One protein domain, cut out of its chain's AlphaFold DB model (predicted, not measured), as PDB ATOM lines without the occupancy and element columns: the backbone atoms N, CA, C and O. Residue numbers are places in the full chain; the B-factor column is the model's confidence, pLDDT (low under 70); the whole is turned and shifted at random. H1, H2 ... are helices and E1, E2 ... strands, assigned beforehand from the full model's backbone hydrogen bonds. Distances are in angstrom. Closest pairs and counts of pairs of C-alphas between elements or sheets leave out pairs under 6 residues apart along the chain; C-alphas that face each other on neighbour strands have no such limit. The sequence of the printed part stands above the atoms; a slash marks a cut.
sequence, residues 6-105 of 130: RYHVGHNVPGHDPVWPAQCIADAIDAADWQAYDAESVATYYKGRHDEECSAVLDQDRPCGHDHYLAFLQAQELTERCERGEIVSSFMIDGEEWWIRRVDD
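This is residues 6 to 105 of the 130 residues of an uncharacterized protein of Streptomyces natalensis ATCC 27448 (UniProt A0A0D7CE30). A long helical hairpin, H1 and H2, covers one face of a strongly twisted four-stranded sheet whose other face is bare. H1 meets the sheet through residues 28 to 43, and its far end and the link 55 to 66 reach beyond the sheet. The 100 printed residues hold two named helices and four named strands, E1 E2 H1 H2 E3 E4 along the chain, of mixed class. The sheet's order is E2 E1 E4 E3, all antiparallel. The whole is compact, with a radius of gyration of the C-alphas of 14.3 A, and flat, spanning 49 by 29 by 15 A.

E1, residues 6 to 12, begins at C-alpha 6 (-27.953, 9.207, -1.849) and is 19.4 A long. E2 is residues 23 to 25, 6.1 A. H1, residues 28 to 54, measures 37.8 A and ends at C-alpha 54 (-66.779, 2.906, 12.460). H2, residues 67 to 83, measures 24.4 A. E3 is residues 90 to 93, 10.2 A. E4, residues 96 to 103, measures 20.9 A and ends at C-alpha 103 (-30.066, 10.434, -6.348).

Inner strands E1 and E4 are antiparallel at 164 degrees, with N 8 and O 101 at 2.8 A. Edge strand E2 forms a hairpin with E1, N 25 and O 7 at 2.7 A; edge strand E3 forms one with E4, N 91 and O 98 at 2.8 A. H1 is on the sheet at a height of 8.1 A, over E1 and along the strands; its closest C-alphas to E1 are Ala 28 and Tyr 7, 6.3 A. H2, on the same face, is only just over E3, where 3 of its 17 C-alphas fall; the closest are Ala 71 and Ile 93, 5.4 A. H1 and H2 touch, at a shallow tilt of 23 degrees, opposite ways, closest at the C-alphas of Ala 36 and Thr 79, 4.3 A. In both helices every O i to N i+4 pair is within hydrogen-bond range.

The C-alphas farthest apart, of Ser 55 and Asp 105, are 49.7 A apart. The printed part has no cut; the link H1 to H2 is long. Mean pLDDT of the printed part is 87.4, under 70 at residues 19 to 22, 58, 60 to 63 and 105.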
ATOM      1  N   ARG A   6     -27.021   8.901  -2.943       83.31
ATOM      2  CA  ARG A   6     -27.953   9.207  -1.849       83.31
ATOM      3  C   ARG A   6     -29.347   8.683  -2.182       83.31
ATOM      4  O   ARG A   6     -29.618   8.306  -3.323       83.31
ATOM      5  N   TYR A   7     -30.234   8.702  -1.199       85.19
ATOM      6  CA  TYR A   7     -31.622   8.279  -1.344       85.19
ATOM      7  C   TYR A   7     -32.538   9.372  -0.827       85.19
ATOM      8  O   TYR A   7     -32.336   9.881   0.267       85.19
ATOM      9  N   HIS A   8     -33.515   9.776  -1.628       86.81
ATOM     10  CA  HIS A   8     -34.572  10.664  -1.183       86.81
ATOM     11  C   HIS A   8     -35.796   9.846  -0.789       86.81
ATOM     12  O   HIS A   8     -36.222   8.996  -1.573       86.81
ATOM     13  N   VAL A   9     -36.359  10.122   0.383       87.62
ATOM     14  CA  VAL A   9     -37.574   9.476   0.898       87.62
ATOM     15  C   VAL A   9     -38.677  10.517   1.022       87.62
ATOM     16  O   VAL A   9     -38.421  11.635   1.474       87.62
ATOM     17  N   GLY A  10     -39.892  10.183   0.603       89.75
ATOM     18  CA  GLY A  10     -41.033  11.079   0.751       89.75
ATOM     19  C   GLY A  10     -42.328  10.497   0.204       89.75
ATOM     20  O   GLY A  10     -42.369   9.352  -0.250       89.75
ATOM     21  N   HIS A  11     -43.376  11.317   0.235       90.31
ATOM     22  CA  HIS A  11     -44.667  10.990  -0.351       90.31
ATOM     23  C   HIS A  11     -45.336  12.209  -0.993       90.31
ATOM     24  O   HIS A  11     -45.104  13.362  -0.606       90.31
ATOM     25  N   ASN A  12     -46.152  11.950  -2.012       90.25
ATOM     26  CA  ASN A  12     -46.981  12.949  -2.679       90.25
ATOM     27  C   ASN A  12     -48.209  12.312  -3.322       90.25
ATOM     28  O   ASN A  12     -48.165  11.175  -3.787       90.25
ATOM     29  N   VAL A  13     -49.267  13.100  -3.497       91.56
ATOM     30  CA  VAL A  13     -50.289  12.772  -4.497       91.56
ATOM     31  C   VAL A  13     -49.615  12.768  -5.879       91.56
ATOM     32  O   VAL A  13     -48.887  13.717  -6.198       91.56
ATOM     33  N   PRO A  14     -49.797  11.736  -6.721       87.81
ATOM     34  CA  PRO A  14     -49.178  11.688  -8.042       87.81
ATOM     35  C   PRO A  14     -49.431  12.961  -8.863       87.81
ATOM     36  O   PRO A  14     -50.567  13.406  -9.014       87.81
ATOM     37  N   GLY A  15     -48.361  13.553  -9.397       83.19
ATOM     38  CA  GLY A  15     -48.422  14.813 -10.152       83.19
ATOM     39  C   GLY A  15     -48.381  16.091  -9.303       83.19
ATOM     40  O   GLY A  15     -48.378  17.177  -9.877       83.19
ATOM     41  N   HIS A  16     -48.313  15.976  -7.975       82.56
ATOM     42  CA  HIS A  16     -48.120  17.091  -7.048       82.56
ATOM     43  C   HIS A  16     -46.708  17.099  -6.455       82.56
ATOM     44  O   HIS A  16     -45.992  16.096  -6.483       82.56
ATOM     45  N   ASP A  17     -46.329  18.248  -5.895       80.44
ATOM     46  CA  ASP A  17     -45.110  18.368  -5.101       80.44
ATOM     47  C   ASP A  17     -45.193  17.508  -3.818       80.44
ATOM     48  O   ASP A  17     -46.294  17.255  -3.316       80.44
ATOM     49  N   PRO A  18     -44.046  17.071  -3.264       78.38
ATOM     50  CA  PRO A  18     -43.971  16.380  -1.975       78.38
ATOM     51  C   PRO A  18     -44.707  17.109  -0.848       78.38
ATOM     52  O   PRO A  18     -44.513  18.311  -0.659       78.38
ATOM     53  N   VAL A  19     -45.515  16.365  -0.081       66.75
ATOM     54  CA  VAL A  19     -46.300  16.898   1.055       66.75
ATOM     55  C   VAL A  19     -45.374  17.389   2.177       66.75
ATOM     56  O   VAL A  19     -45.693  18.348   2.879       66.75
ATOM     57  N   TRP A  20     -44.180  16.800   2.273       64.31
ATOM     58  CA  TRP A  20     -43.089  17.211   3.154       64.31
ATOM     59  C   TRP A  20     -41.769  17.276   2.377       64.31
ATOM     60  O   TRP A  20     -41.632  16.613   1.344       64.31
ATOM     61  N   PRO A  21     -40.771  18.054   2.840       64.50
ATOM     62  CA  PRO A  21     -39.458  18.059   2.212       64.50
ATOM     63  C   PRO A  21     -38.906  16.633   2.176       64.50
ATOM     64  O   PRO A  21     -38.806  15.980   3.211       64.50
ATOM     65  N   ALA A  22     -38.555  16.160   0.981       68.81
ATOM     66  CA  ALA A  22     -37.986  14.831   0.819       68.81
ATOM     67  C   ALA A  22     -36.695  14.687   1.636       68.81
ATOM     68  O   ALA A  22     -35.810  15.550   1.564       68.81
ATOM     69  N   GLN A  23     -36.583  13.585   2.374       74.44
ATOM     70  CA  GLN A  23     -35.451  13.320   3.250       74.44
ATOM     71  C   GLN A  23     -34.253  12.842   2.441       74.44
ATOM     72  O   GLN A  23     -34.383  11.862   1.726       74.44
ATOM     73  N   CYS A  24     -33.093  13.496   2.534       80.50
ATOM     74  CA  CYS A  24     -31.878  13.078   1.826       80.50
ATOM     75  C   CYS A  24     -31.013  12.176   2.718       80.50
ATOM     76  O   CYS A  24     -30.237  12.666   3.537       80.50
ATOM     77  N   ILE A  25     -31.113  10.867   2.510       82.38
ATOM     78  CA  ILE A  25     -30.500   9.814   3.319       82.38
ATOM     79  C   ILE A  25     -29.252   9.234   2.640       82.38
ATOM     80  O   ILE A  25     -29.127   9.204   1.410       82.38
ATOM     81  N   ALA A  26     -28.276   8.839   3.458       81.62
ATOM     82  CA  ALA A  26     -26.950   8.440   3.009       81.62
ATOM     83  C   ALA A  26     -26.915   7.071   2.331       81.62
ATOM     84  O   ALA A  26     -26.194   6.906   1.346       81.62
ATOM     85  N   ASP A  27     -27.688   6.122   2.838       85.56
ATOM     86  CA  ASP A  27     -27.733   4.749   2.366       85.56
ATOM     87  C   ASP A  27     -29.180   4.261   2.214       85.56
ATOM     88  O   ASP A  27     -30.136   4.913   2.628       85.56
ATOM     89  N   ALA A  28     -29.331   3.129   1.530       88.81
ATOM     90  CA  ALA A  28     -30.644   2.591   1.208       88.81
ATOM     91  C   ALA A  28     -31.342   1.972   2.426       88.81
ATOM     92  O   ALA A  28     -32.566   1.961   2.456       88.81
ATOM     93  N   ILE A  29     -30.582   1.441   3.389       90.81
ATOM     94  CA  ILE A  29     -31.130   0.756   4.562       90.81
ATOM     95  C   ILE A  29     -31.720   1.799   5.503       90.81
ATOM     96  O   ILE A  29     -32.905   1.717   5.800       90.81
ATOM     97  N   ASP A  30     -30.966   2.847   5.835       88.62
ATOM     98  CA  ASP A  30     -31.479   3.974   6.611       88.62
ATOM     99  C   ASP A  30     -32.681   4.613   5.896       88.62
ATOM    100  O   ASP A  30     -33.644   5.021   6.536       88.62
ATOM    101  N   ALA A  31     -32.677   4.689   4.557       89.69
ATOM    102  CA  ALA A  31     -33.819   5.207   3.802       89.69
ATOM    103  C   ALA A  31     -35.074   4.327   3.948       89.69
ATOM    104  O   ALA A  31     -36.184   4.858   4.008       89.69
ATOM    105  N   ALA A  32     -34.907   3.004   4.012       93.44
ATOM    106  CA  ALA A  32     -35.996   2.072   4.289       93.44
ATOM    107  C   ALA A  32     -36.484   2.195   5.736       93.44
ATOM    108  O   ALA A  32     -37.691   2.248   5.944       93.44
ATOM    109  N   ASP A  33     -35.581   2.328   6.710       91.38
ATOM    110  CA  ASP A  33     -35.933   2.541   8.121       91.38
ATOM    111  C   ASP A  33     -36.724   3.847   8.306       91.38
ATOM    112  O   ASP A  33     -37.750   3.875   8.987       91.38
ATOM    113  N   TRP A  34     -36.306   4.921   7.626       90.81
ATOM    114  CA  TRP A  34     -37.055   6.179   7.574       90.81
ATOM    115  C   TRP A  34     -38.448   5.999   6.963       90.81
ATOM    116  O   TRP A  34     -39.428   6.502   7.509       90.81
ATOM    117  N   GLN A  35     -38.560   5.265   5.851       93.62
ATOM    118  CA  GLN A  35     -39.856   4.992   5.229       93.62
ATOM    119  C   GLN A  35     -40.758   4.134   6.131       93.62
ATOM    120  O   GLN A  35     -41.959   4.395   6.198       93.62
ATOM    121  N   ALA A  36     -40.196   3.155   6.848       94.06
ATOM    122  CA  ALA A  36     -40.923   2.319   7.803       94.06
ATOM    123  C   ALA A  36     -41.523   3.156   8.937       94.06
ATOM    124  O   ALA A  36     -42.705   3.006   9.247       94.06
ATOM    125  N   TYR A  37     -40.720   4.058   9.510       92.44
ATOM    126  CA  TYR A  37     -41.123   4.937  10.606       92.44
ATOM    127  C   TYR A  37     -42.284   5.865  10.220       92.44
ATOM    128  O   TYR A  37     -43.278   5.979  10.948       92.44
ATOM    129  N   ASP A  38     -42.195   6.503   9.051       91.81
ATOM    130  CA  ASP A  38     -43.269   7.376   8.574       91.81
ATOM    131  C   ASP A  38     -44.533   6.562   8.236       91.81
ATOM    132  O   ASP A  38     -45.642   6.964   8.596       91.81
ATOM    133  N   ALA A  39     -44.383   5.389   7.609       94.12
ATOM    134  CA  ALA A  39     -45.503   4.501   7.301       94.12
ATOM    135  C   ALA A  39     -46.207   3.987   8.573       94.12
ATOM    136  O   ALA A  39     -47.437   3.969   8.626       94.12
ATOM    137  N   GLU A  40     -45.467   3.654   9.635       94.31
ATOM    138  CA  GLU A  40     -46.037   3.225  10.923       94.31
ATOM    139  C   GLU A  40     -46.861   4.351  11.572       94.31
ATOM    140  O   GLU A  40     -47.970   4.136  12.085       94.31
ATOM    141  N   SER A  41     -46.355   5.583  11.497       92.19
ATOM    142  CA  SER A  41     -47.070   6.774  11.963       92.19
ATOM    143  C   SER A  41     -48.384   6.973  11.200       92.19
ATOM    144  O   SER A  41     -49.424   7.265  11.799       92.19
ATOM    145  N   VAL A  42     -48.371   6.741   9.886       93.44
ATOM    146  CA  VAL A  42     -49.561   6.800   9.027       93.44
ATOM    147  C   VAL A  42     -50.539   5.662   9.312       93.44
ATOM    148  O   VAL A  42     -51.747   5.897   9.370       93.44
ATOM    149  N   ALA A  43     -50.058   4.449   9.591       94.06
ATOM    150  CA  ALA A  43     -50.909   3.352  10.042       94.06
ATOM    151  C   ALA A  43     -51.635   3.732  11.345       94.06
ATOM    152  O   ALA A  43     -52.852   3.578  11.462       94.06
ATOM    153  N   THR A  44     -50.920   4.315  12.309       92.75
ATOM    154  CA  THR A  44     -51.523   4.794  13.564       92.75
ATOM    155  C   THR A  44     -52.584   5.868  13.313       92.75
ATOM    156  O   THR A  44     -53.660   5.822  13.916       92.75
ATOM    157  N   TYR A  45     -52.322   6.801  12.393       93.31
ATOM    158  CA  TYR A  45     -53.291   7.812  11.974       93.31
ATOM    159  C   TYR A  45     -54.569   7.180  11.402       93.31
ATOM    160  O   TYR A  45     -55.660   7.434  11.919       93.31
ATOM    161  N   TYR A  46     -54.451   6.317  10.391       92.81
ATOM    162  CA  TYR A  46     -55.612   5.705   9.738       92.81
ATOM    163  C   TYR A  46     -56.393   4.766  10.653       92.81
ATOM    164  O   TYR A  46     -57.618   4.713  10.562       92.81
ATOM    165  N   LYS A  47     -55.722   4.110  11.605       91.12
ATOM    166  CA  LYS A  47     -56.396   3.373  12.676       91.12
ATOM    167  C   LYS A  47     -57.302   4.286  13.507       91.12
ATOM    168  O   LYS A  47     -58.465   3.960  13.711       91.12
ATOM    169  N   GLY A  48     -56.803   5.443  13.945       90.19
ATOM    170  CA  GLY A  48     -57.608   6.411  14.698       90.19
ATOM    171  C   GLY A  48     -58.804   6.936  13.898       90.19
ATOM    172  O   GLY A  48     -59.921   6.978  14.408       90.19
ATOM    173  N   ARG A  49     -58.591   7.265  12.618       90.94
ATOM    174  CA  ARG A  49     -59.655   7.720  11.703       90.94
ATOM    175  C   ARG A  49     -60.724   6.655  11.478       90.94
ATOM    176  O   ARG A  49     -61.913   6.966  11.505       90.94
ATOM    177  N   HIS A  50     -60.308   5.404  11.303       90.19
ATOM    178  CA  HIS A  50     -61.217   4.271  11.216       90.19
ATOM    179  C   HIS A  50     -62.041   4.106  12.500       90.19
ATOM    180  O   HIS A  50     -63.255   3.929  12.419       90.19
ATOM    181  N   ASP A  51     -61.407   4.174  13.674       88.81
ATOM    182  CA  ASP A  51     -62.092   3.986  14.956       88.81
ATOM    183  C   ASP A  51     -63.178   5.050  15.180       88.81
ATOM    184  O   ASP A  51     -64.275   4.736  15.657       88.81
ATOM    185  N   GLU A  52     -62.904   6.294  14.774       88.19
ATOM    186  CA  GLU A  52     -63.876   7.391  14.751       88.19
ATOM    187  C   GLU A  52     -65.041   7.111  13.788       88.19
ATOM    188  O   GLU A  52     -66.206   7.267  14.158       88.19
ATOM    189  N   GLU A  53     -64.741   6.684  12.561       86.75
ATOM    190  CA  GLU A  53     -65.734   6.467  11.504       86.75
ATOM    191  C   GLU A  53     -66.641   5.265  11.784       86.75
ATOM    192  O   GLU A  53     -67.864   5.344  11.653       86.75
ATOM    193  N   CYS A  54     -66.058   4.150  12.214       83.81
ATOM    194  CA  CYS A  54     -66.779   2.906  12.460       83.81
ATOM    195  C   CYS A  54     -67.380   2.832  13.867       83.81
ATOM    196  O   CYS A  54     -68.117   1.886  14.158       83.81
ATOM    197  N   SER A  55     -67.074   3.799  14.746       81.00
ATOM    198  CA  SER A  55     -67.431   3.760  16.173       81.00
ATOM    199  C   SER A  55     -67.042   2.428  16.837       81.00
ATOM    200  O   SER A  55     -67.744   1.919  17.716       81.00
ATOM    201  N   ALA A  56     -65.945   1.830  16.376       73.31
ATOM    202  CA  ALA A  56     -65.476   0.509  16.762       73.31
ATOM    203  C   ALA A  56     -63.954   0.466  16.656       73.31
ATOM    204  O   ALA A  56     -63.400   0.960  15.682       73.31
ATOM    205  N   VAL A  57     -63.299  -0.161  17.635       75.12
ATOM    206  CA  VAL A  57     -61.849  -0.384  17.596       75.12
ATOM    207  C   VAL A  57     -61.514  -1.283  16.411       75.12
ATOM    208  O   VAL A  57     -62.155  -2.322  16.233       75.12
ATOM    209  N   LEU A  58     -60.510  -0.888  15.631       69.75
ATOM    210  CA  LEU A  58     -59.997  -1.659  14.511       69.75
ATOM    211  C   LEU A  58     -59.572  -3.047  14.995       69.75
ATOM    212  O   LEU A  58     -58.619  -3.202  15.761       69.75
ATOM    213  N   ASP A  59     -60.309  -4.043  14.519       71.69
ATOM    214  CA  ASP A  59     -60.019  -5.459  14.669       71.69
ATOM    215  C   ASP A  59     -59.549  -5.974  13.306       71.69
ATOM    216  O   ASP A  59     -60.317  -6.013  12.343       71.69
ATOM    217  N   GLN A  60     -58.265  -6.322  13.208       65.25
ATOM    218  CA  GLN A  60     -57.665  -6.809  11.963       65.25
ATOM    219  C   GLN A  60     -58.310  -8.116  11.481       65.25
ATOM    220  O   GLN A  60     -58.334  -8.363  10.276       65.25
ATOM    221  N   ASP A  61     -58.917  -8.893  12.385       67.31
ATOM    222  CA  ASP A  61     -59.631 -10.133  12.061       67.31
ATOM    223  C   ASP A  61     -61.057  -9.877  11.543       67.31
ATOM    224  O   ASP A  61     -61.776 -10.806  11.150       67.31
ATOM    225  N   ARG A  62     -61.487  -8.609  11.506       69.81
ATOM    226  CA  ARG A  62     -62.808  -8.196  11.042       69.81
ATOM    227  C   ARG A  62     -62.707  -7.056  10.022       69.81
ATOM    228  O   ARG A  62     -63.026  -5.912  10.348       69.81
ATOM    229  N   PRO A  63     -62.318  -7.361   8.770       69.38
ATOM    230  CA  PRO A  63     -62.128  -6.345   7.749       69.38
ATOM    231  C   PRO A  63     -63.409  -5.554   7.511       69.38
ATOM    232  O   PRO A  63     -64.477  -6.125   7.265       69.38
ATOM    233  N   CYS A  64     -63.296  -4.231   7.572       72.62
ATOM    234  CA  CYS A  64     -64.348  -3.328   7.142       72.62
ATOM    235  C   CYS A  64     -63.966  -2.743   5.772       72.62
ATOM    236  O   CYS A  64     -62.794  -2.610   5.441       72.62
ATOM    237  N   GLY A  65     -64.950  -2.446   4.926       75.12
ATOM    238  CA  GLY A  65     -64.697  -1.962   3.562       75.12
ATOM    239  C   GLY A  65     -64.441  -0.457   3.452       75.12
ATOM    240  O   GLY A  65     -64.567   0.065   2.351       75.12
ATOM    241  N   HIS A  66     -64.187   0.243   4.563       86.94
ATOM    242  CA  HIS A  66     -64.002   1.696   4.563       86.94
ATOM    243  C   HIS A  66     -62.577   2.081   4.165       86.94
ATOM    244  O   HIS A  66     -61.618   1.367   4.469       86.94
ATOM    245  N   ASP A  67     -62.441   3.245   3.536       89.88
ATOM    246  CA  ASP A  67     -61.184   3.710   2.948       89.88
ATOM    247  C   ASP A  67     -60.059   3.811   3.991       89.88
ATOM    248  O   ASP A  67     -58.951   3.332   3.751       89.88
ATOM    249  N   HIS A  68     -60.352   4.292   5.206       91.06
ATOM    250  CA  HIS A  68     -59.354   4.365   6.279       91.06
ATOM    251  C   HIS A  68     -58.859   2.985   6.754       91.06
ATOM    252  O   HIS A  68     -57.712   2.866   7.178       91.06
ATOM    253  N   TYR A  69     -59.672   1.923   6.668       91.00
ATOM    254  CA  TYR A  69     -59.198   0.564   6.965       91.00
ATOM    255  C   TYR A  69     -58.246   0.059   5.878       91.00
ATOM    256  O   TYR A  69     -57.218  -0.542   6.184       91.00
ATOM    257  N   LEU A  70     -58.548   0.340   4.607       92.00
ATOM    258  CA  LEU A  70     -57.665  -0.018   3.495       92.00
ATOM    259  C   LEU A  70     -56.331   0.734   3.579       92.00
ATOM    260  O   LEU A  70     -55.279   0.114   3.441       92.00
ATOM    261  N   ALA A  71     -56.369   2.034   3.869       94.62
ATOM    262  CA  ALA A  71     -55.177   2.854   4.058       94.62
ATOM    263  C   ALA A  71     -54.329   2.389   5.252       94.62
ATOM    264  O   ALA A  71     -53.104   2.332   5.160       94.62
ATOM    265  N   PHE A  72     -54.970   1.975   6.350       94.12
ATOM    266  CA  PHE A  72     -54.291   1.339   7.478       94.12
ATOM    267  C   PHE A  72     -53.530   0.076   7.052       94.12
ATOM    268  O   PHE A  72     -52.341  -0.037   7.340       94.12
ATOM    269  N   LEU A  73     -54.184  -0.846   6.336       94.25
ATOM    270  CA  LEU A  73     -53.539  -2.077   5.862       94.25
ATOM    271  C   LEU A  73     -52.379  -1.793   4.900       94.25
ATOM    272  O   LEU A  73     -51.333  -2.426   5.001       94.25
ATOM    273  N   GLN A  74     -52.547  -0.826   3.996       96.56
ATOM    274  CA  GLN A  74     -51.493  -0.387   3.079       96.56
ATOM    275  C   GLN A  74     -50.278   0.156   3.839       96.56
ATOM    276  O   GLN A  74     -49.144  -0.224   3.552       96.56
ATOM    277  N   ALA A  75     -50.506   1.010   4.836       96.44
ATOM    278  CA  ALA A  75     -49.436   1.558   5.659       96.44
ATOM    279  C   ALA A  75     -48.701   0.464   6.450       96.44
ATOM    280  O   ALA A  75     -47.474   0.440   6.444       96.44
ATOM    281  N   GLN A  76     -49.432  -0.493   7.039       96.62
ATOM    282  CA  GLN A  76     -48.822  -1.651   7.701       96.62
ATOM    283  C   GLN A  76     -47.984  -2.501   6.741       96.62
ATOM    284  O   GLN A  76     -46.875  -2.898   7.091       96.62
ATOM    285  N   GLU A  77     -48.481  -2.763   5.529       97.62
ATOM    286  CA  GLU A  77     -47.733  -3.521   4.524       97.62
ATOM    287  C   GLU A  77     -46.411  -2.823   4.177       97.62
ATOM    288  O   GLU A  77     -45.373  -3.483   4.098       97.62
ATOM    289  N   LEU A  78     -46.425  -1.499   3.991       97.81
ATOM    290  CA  LEU A  78     -45.205  -0.746   3.720       97.81
ATOM    291  C   LEU A  78     -44.220  -0.831   4.895       97.81
ATOM    292  O   LEU A  78     -43.051  -1.145   4.664       97.81
ATOM    293  N   THR A  79     -44.689  -0.631   6.132       97.25
ATOM    294  CA  THR A  79     -43.868  -0.776   7.345       97.25
ATOM    295  C   THR A  79     -43.202  -2.149   7.402       97.25
ATOM    296  O   THR A  79     -41.977  -2.230   7.440       97.25
ATOM    297  N   GLU A  80     -43.976  -3.234   7.311       97.75
ATOM    298  CA  GLU A  80     -43.449  -4.600   7.414       97.75
ATOM    299  C   GLU A  80     -42.416  -4.916   6.328       97.75
ATOM    300  O   GLU A  80     -41.433  -5.619   6.569       97.75
ATOM    301  N   ARG A  81     -42.635  -4.433   5.101       97.88
ATOM    302  CA  ARG A  81     -41.689  -4.639   3.999       97.88
ATOM    303  C   ARG A  81     -40.370  -3.931   4.275       97.88
ATOM    304  O   ARG A  81     -39.317  -4.559   4.154       97.88
ATOM    305  N   CYS A  82     -40.424  -2.666   4.680       95.88
ATOM    306  CA  CYS A  82     -39.237  -1.889   5.013       95.88
ATOM    307  C   CYS A  82     -38.488  -2.475   6.225       95.88
ATOM    308  O   CYS A  82     -37.276  -2.643   6.150       95.88
ATOM    309  N   GLU A  83     -39.188  -2.918   7.277       93.06
ATOM    310  CA  GLU A  83     -38.586  -3.575   8.454       93.06
ATOM    311  C   GLU A  83     -37.909  -4.918   8.131       93.06
ATOM    312  O   GLU A  83     -36.956  -5.327   8.798       93.06
ATOM    313  N   ARG A  84     -38.351  -5.618   7.077       94.88
ATOM    314  CA  ARG A  84     -37.649  -6.800   6.540       94.88
ATOM    315  C   ARG A  84     -36.395  -6.446   5.728       94.88
ATOM    316  O   ARG A  84     -35.734  -7.349   5.212       94.88
ATOM    317  N   GLY A  85     -36.070  -5.162   5.604       88.31
ATOM    318  CA  GLY A  85     -34.966  -4.646   4.802       88.31
ATOM    319  C   GLY A  85     -35.279  -4.557   3.307       88.31
ATOM    320  O   GLY A  85     -34.353  -4.472   2.496       88.31
ATOM    321  N   GLU A  86     -36.554  -4.619   2.900       95.38
ATOM    322  CA  GLU A  86     -36.925  -4.392   1.501       95.38
ATOM    323  C   GLU A  86     -36.844  -2.897   1.162       95.38
ATOM    324  O   GLU A  86     -37.441  -2.056   1.829       95.38
ATOM    325  N   ILE A  87     -36.166  -2.560   0.060       93.81
ATOM    326  CA  ILE A  87     -36.157  -1.192  -0.472       93.81
ATOM    327  C   ILE A  87     -37.380  -1.004  -1.370       93.81
ATOM    328  O   ILE A  87     -37.367  -1.374  -2.550       93.81
ATOM    329  N   VAL A  88     -38.452  -0.442  -0.816       95.56
ATOM    330  CA  VAL A  88     -39.707  -0.222  -1.541       95.56
ATOM    331  C   VAL A  88     -39.658   1.117  -2.281       95.56
ATOM    332  O   VAL A  88     -39.965   2.179  -1.750       95.56
ATOM    333  N   SER A  89     -39.267   1.078  -3.557       93.25
ATOM    334  CA  SER A  89     -39.073   2.296  -4.362       93.25
ATOM    335  C   SER A  89     -40.343   3.123  -4.588       93.25
ATOM    336  O   SER A  89     -40.240   4.327  -4.807       93.25
ATOM    337  N   SER A  90     -41.516   2.486  -4.594       95.12
ATOM    338  CA  SER A  90     -42.825   3.132  -4.735       95.12
ATOM    339  C   SER A  90     -43.913   2.231  -4.137       95.12
ATOM    340  O   SER A  90     -43.877   1.009  -4.325       95.12
ATOM    341  N   PHE A  91     -44.852   2.826  -3.406       97.38
ATOM    342  CA  PHE A  91     -45.977   2.164  -2.753       97.38
ATOM    343  C   PHE A  91     -47.156   3.137  -2.623       97.38
ATOM    344  O   PHE A  91     -46.942   4.332  -2.458       97.38
ATOM    345  N   MET A  92     -48.396   2.651  -2.698       96.94
ATOM    346  CA  MET A  92     -49.583   3.510  -2.609       96.94
ATOM    347  C   MET A  92     -50.266   3.366  -1.253       96.94
ATOM    348  O   MET A  92     -50.596   2.251  -0.853       96.94
ATOM    349  N   ILE A  93     -50.541   4.494  -0.600       96.00
ATOM    350  CA  ILE A  93     -51.360   4.575   0.616       96.00
ATOM    351  C   ILE A  93     -52.397   5.671   0.386       96.00
ATOM    352  O   ILE A  93     -52.021   6.812   0.144       96.00
ATOM    353  N   ASP A  94     -53.685   5.323   0.398       94.75
ATOM    354  CA  ASP A  94     -54.802   6.283   0.266       94.75
ATOM    355  C   ASP A  94     -54.673   7.280  -0.911       94.75
ATOM    356  O   ASP A  94     -55.003   8.460  -0.825       94.75
ATOM    357  N   GLY A  95     -54.136   6.817  -2.043       93.19
ATOM    358  CA  GLY A  95     -53.943   7.656  -3.231       93.19
ATOM    359  C   GLY A  95     -52.674   8.518  -3.235       93.19
ATOM    360  O   GLY A  95     -52.403   9.171  -4.244       93.19
ATOM    361  N   GLU A  96     -51.852   8.469  -2.188       94.38
ATOM    362  CA  GLU A  96     -50.507   9.046  -2.161       94.38
ATOM    363  C   GLU A  96     -49.450   8.008  -2.555       94.38
ATOM    364  O   GLU A  96     -49.493   6.854  -2.122       94.38
ATOM    365  N   GLU A  97     -48.492   8.418  -3.385       95.06
ATOM    366  CA  GLU A  97     -47.305   7.630  -3.707       95.06
ATOM    367  C   GLU A  97     -46.226   7.885  -2.655       95.06
ATOM    368  O   GLU A  97     -45.743   9.007  -2.516       95.06
ATOM    369  N   TRP A  98     -45.808   6.819  -1.983       94.75
ATOM    370  CA  TRP A  98     -44.701   6.746  -1.038       94.75
ATOM    371  C   TRP A  98     -43.484   6.160  -1.728       94.75
ATOM    372  O   TRP A  98     -43.566   5.067  -2.282       94.75
ATOM    373  N   TRP A  99     -42.349   6.853  -1.710       93.75
ATOM    374  CA  TRP A  99     -41.218   6.486  -2.558       93.75
ATOM    375  C   TRP A  99     -39.857   6.629  -1.884       93.75
ATOM    376  O   TRP A  99     -39.625   7.506  -1.052       93.75
ATOM    377  N   ILE A 100     -38.927   5.793  -2.355       92.06
ATOM    378  CA  ILE A 100     -37.482   5.927  -2.159       92.06
ATOM    379  C   ILE A 100     -36.846   6.097  -3.538       92.06
ATOM    380  O   ILE A 100     -36.925   5.213  -4.395       92.06
ATOM    381  N   ARG A 101     -36.185   7.232  -3.766       88.81
ATOM    382  CA  ARG A 101     -35.541   7.568  -5.043       88.81
ATOM    383  C   ARG A 101     -34.041   7.697  -4.864       88.81
ATOM    384  O   ARG A 101     -33.570   8.519  -4.088       88.81
ATOM    385  N   ARG A 102     -33.275   6.921  -5.629       87.25
ATOM    386  CA  ARG A 102     -31.821   7.084  -5.707       87.25
ATOM    387  C   ARG A 102     -31.488   8.415  -6.385       87.25
ATOM    388  O   ARG A 102     -32.016   8.707  -7.455       87.25
ATOM    389  N   VAL A 103     -30.582   9.182  -5.792       80.25
ATOM    390  CA  VAL A 103     -30.066  10.434  -6.348       80.25
ATOM    391  C   VAL A 103     -28.552  10.349  -6.419       80.25
ATOM    392  O   VAL A 103     -27.867  10.226  -5.401       80.25
ATOM    393  N   ASP A 104     -28.031  10.410  -7.637       73.62
ATOM    394  CA  ASP A 104     -26.601  10.546  -7.878       73.62
ATOM    395  C   ASP A 104     -26.252  12.038  -7.926       73.62
ATOM    396  O   ASP A 104     -26.980  12.825  -8.527       73.62
ATOM    397  N   ASP A 105     -25.166  12.427  -7.256       62.00
ATOM    398  CA  ASP A 105     -24.690  13.815  -7.183       62.00
ATOM    399  C   ASP A 105     -25.791  14.838  -6.825       62.00
ATOM    400  O   ASP A 105     -25.968  15.870  -7.477       62.00
TER     401      ASP A 105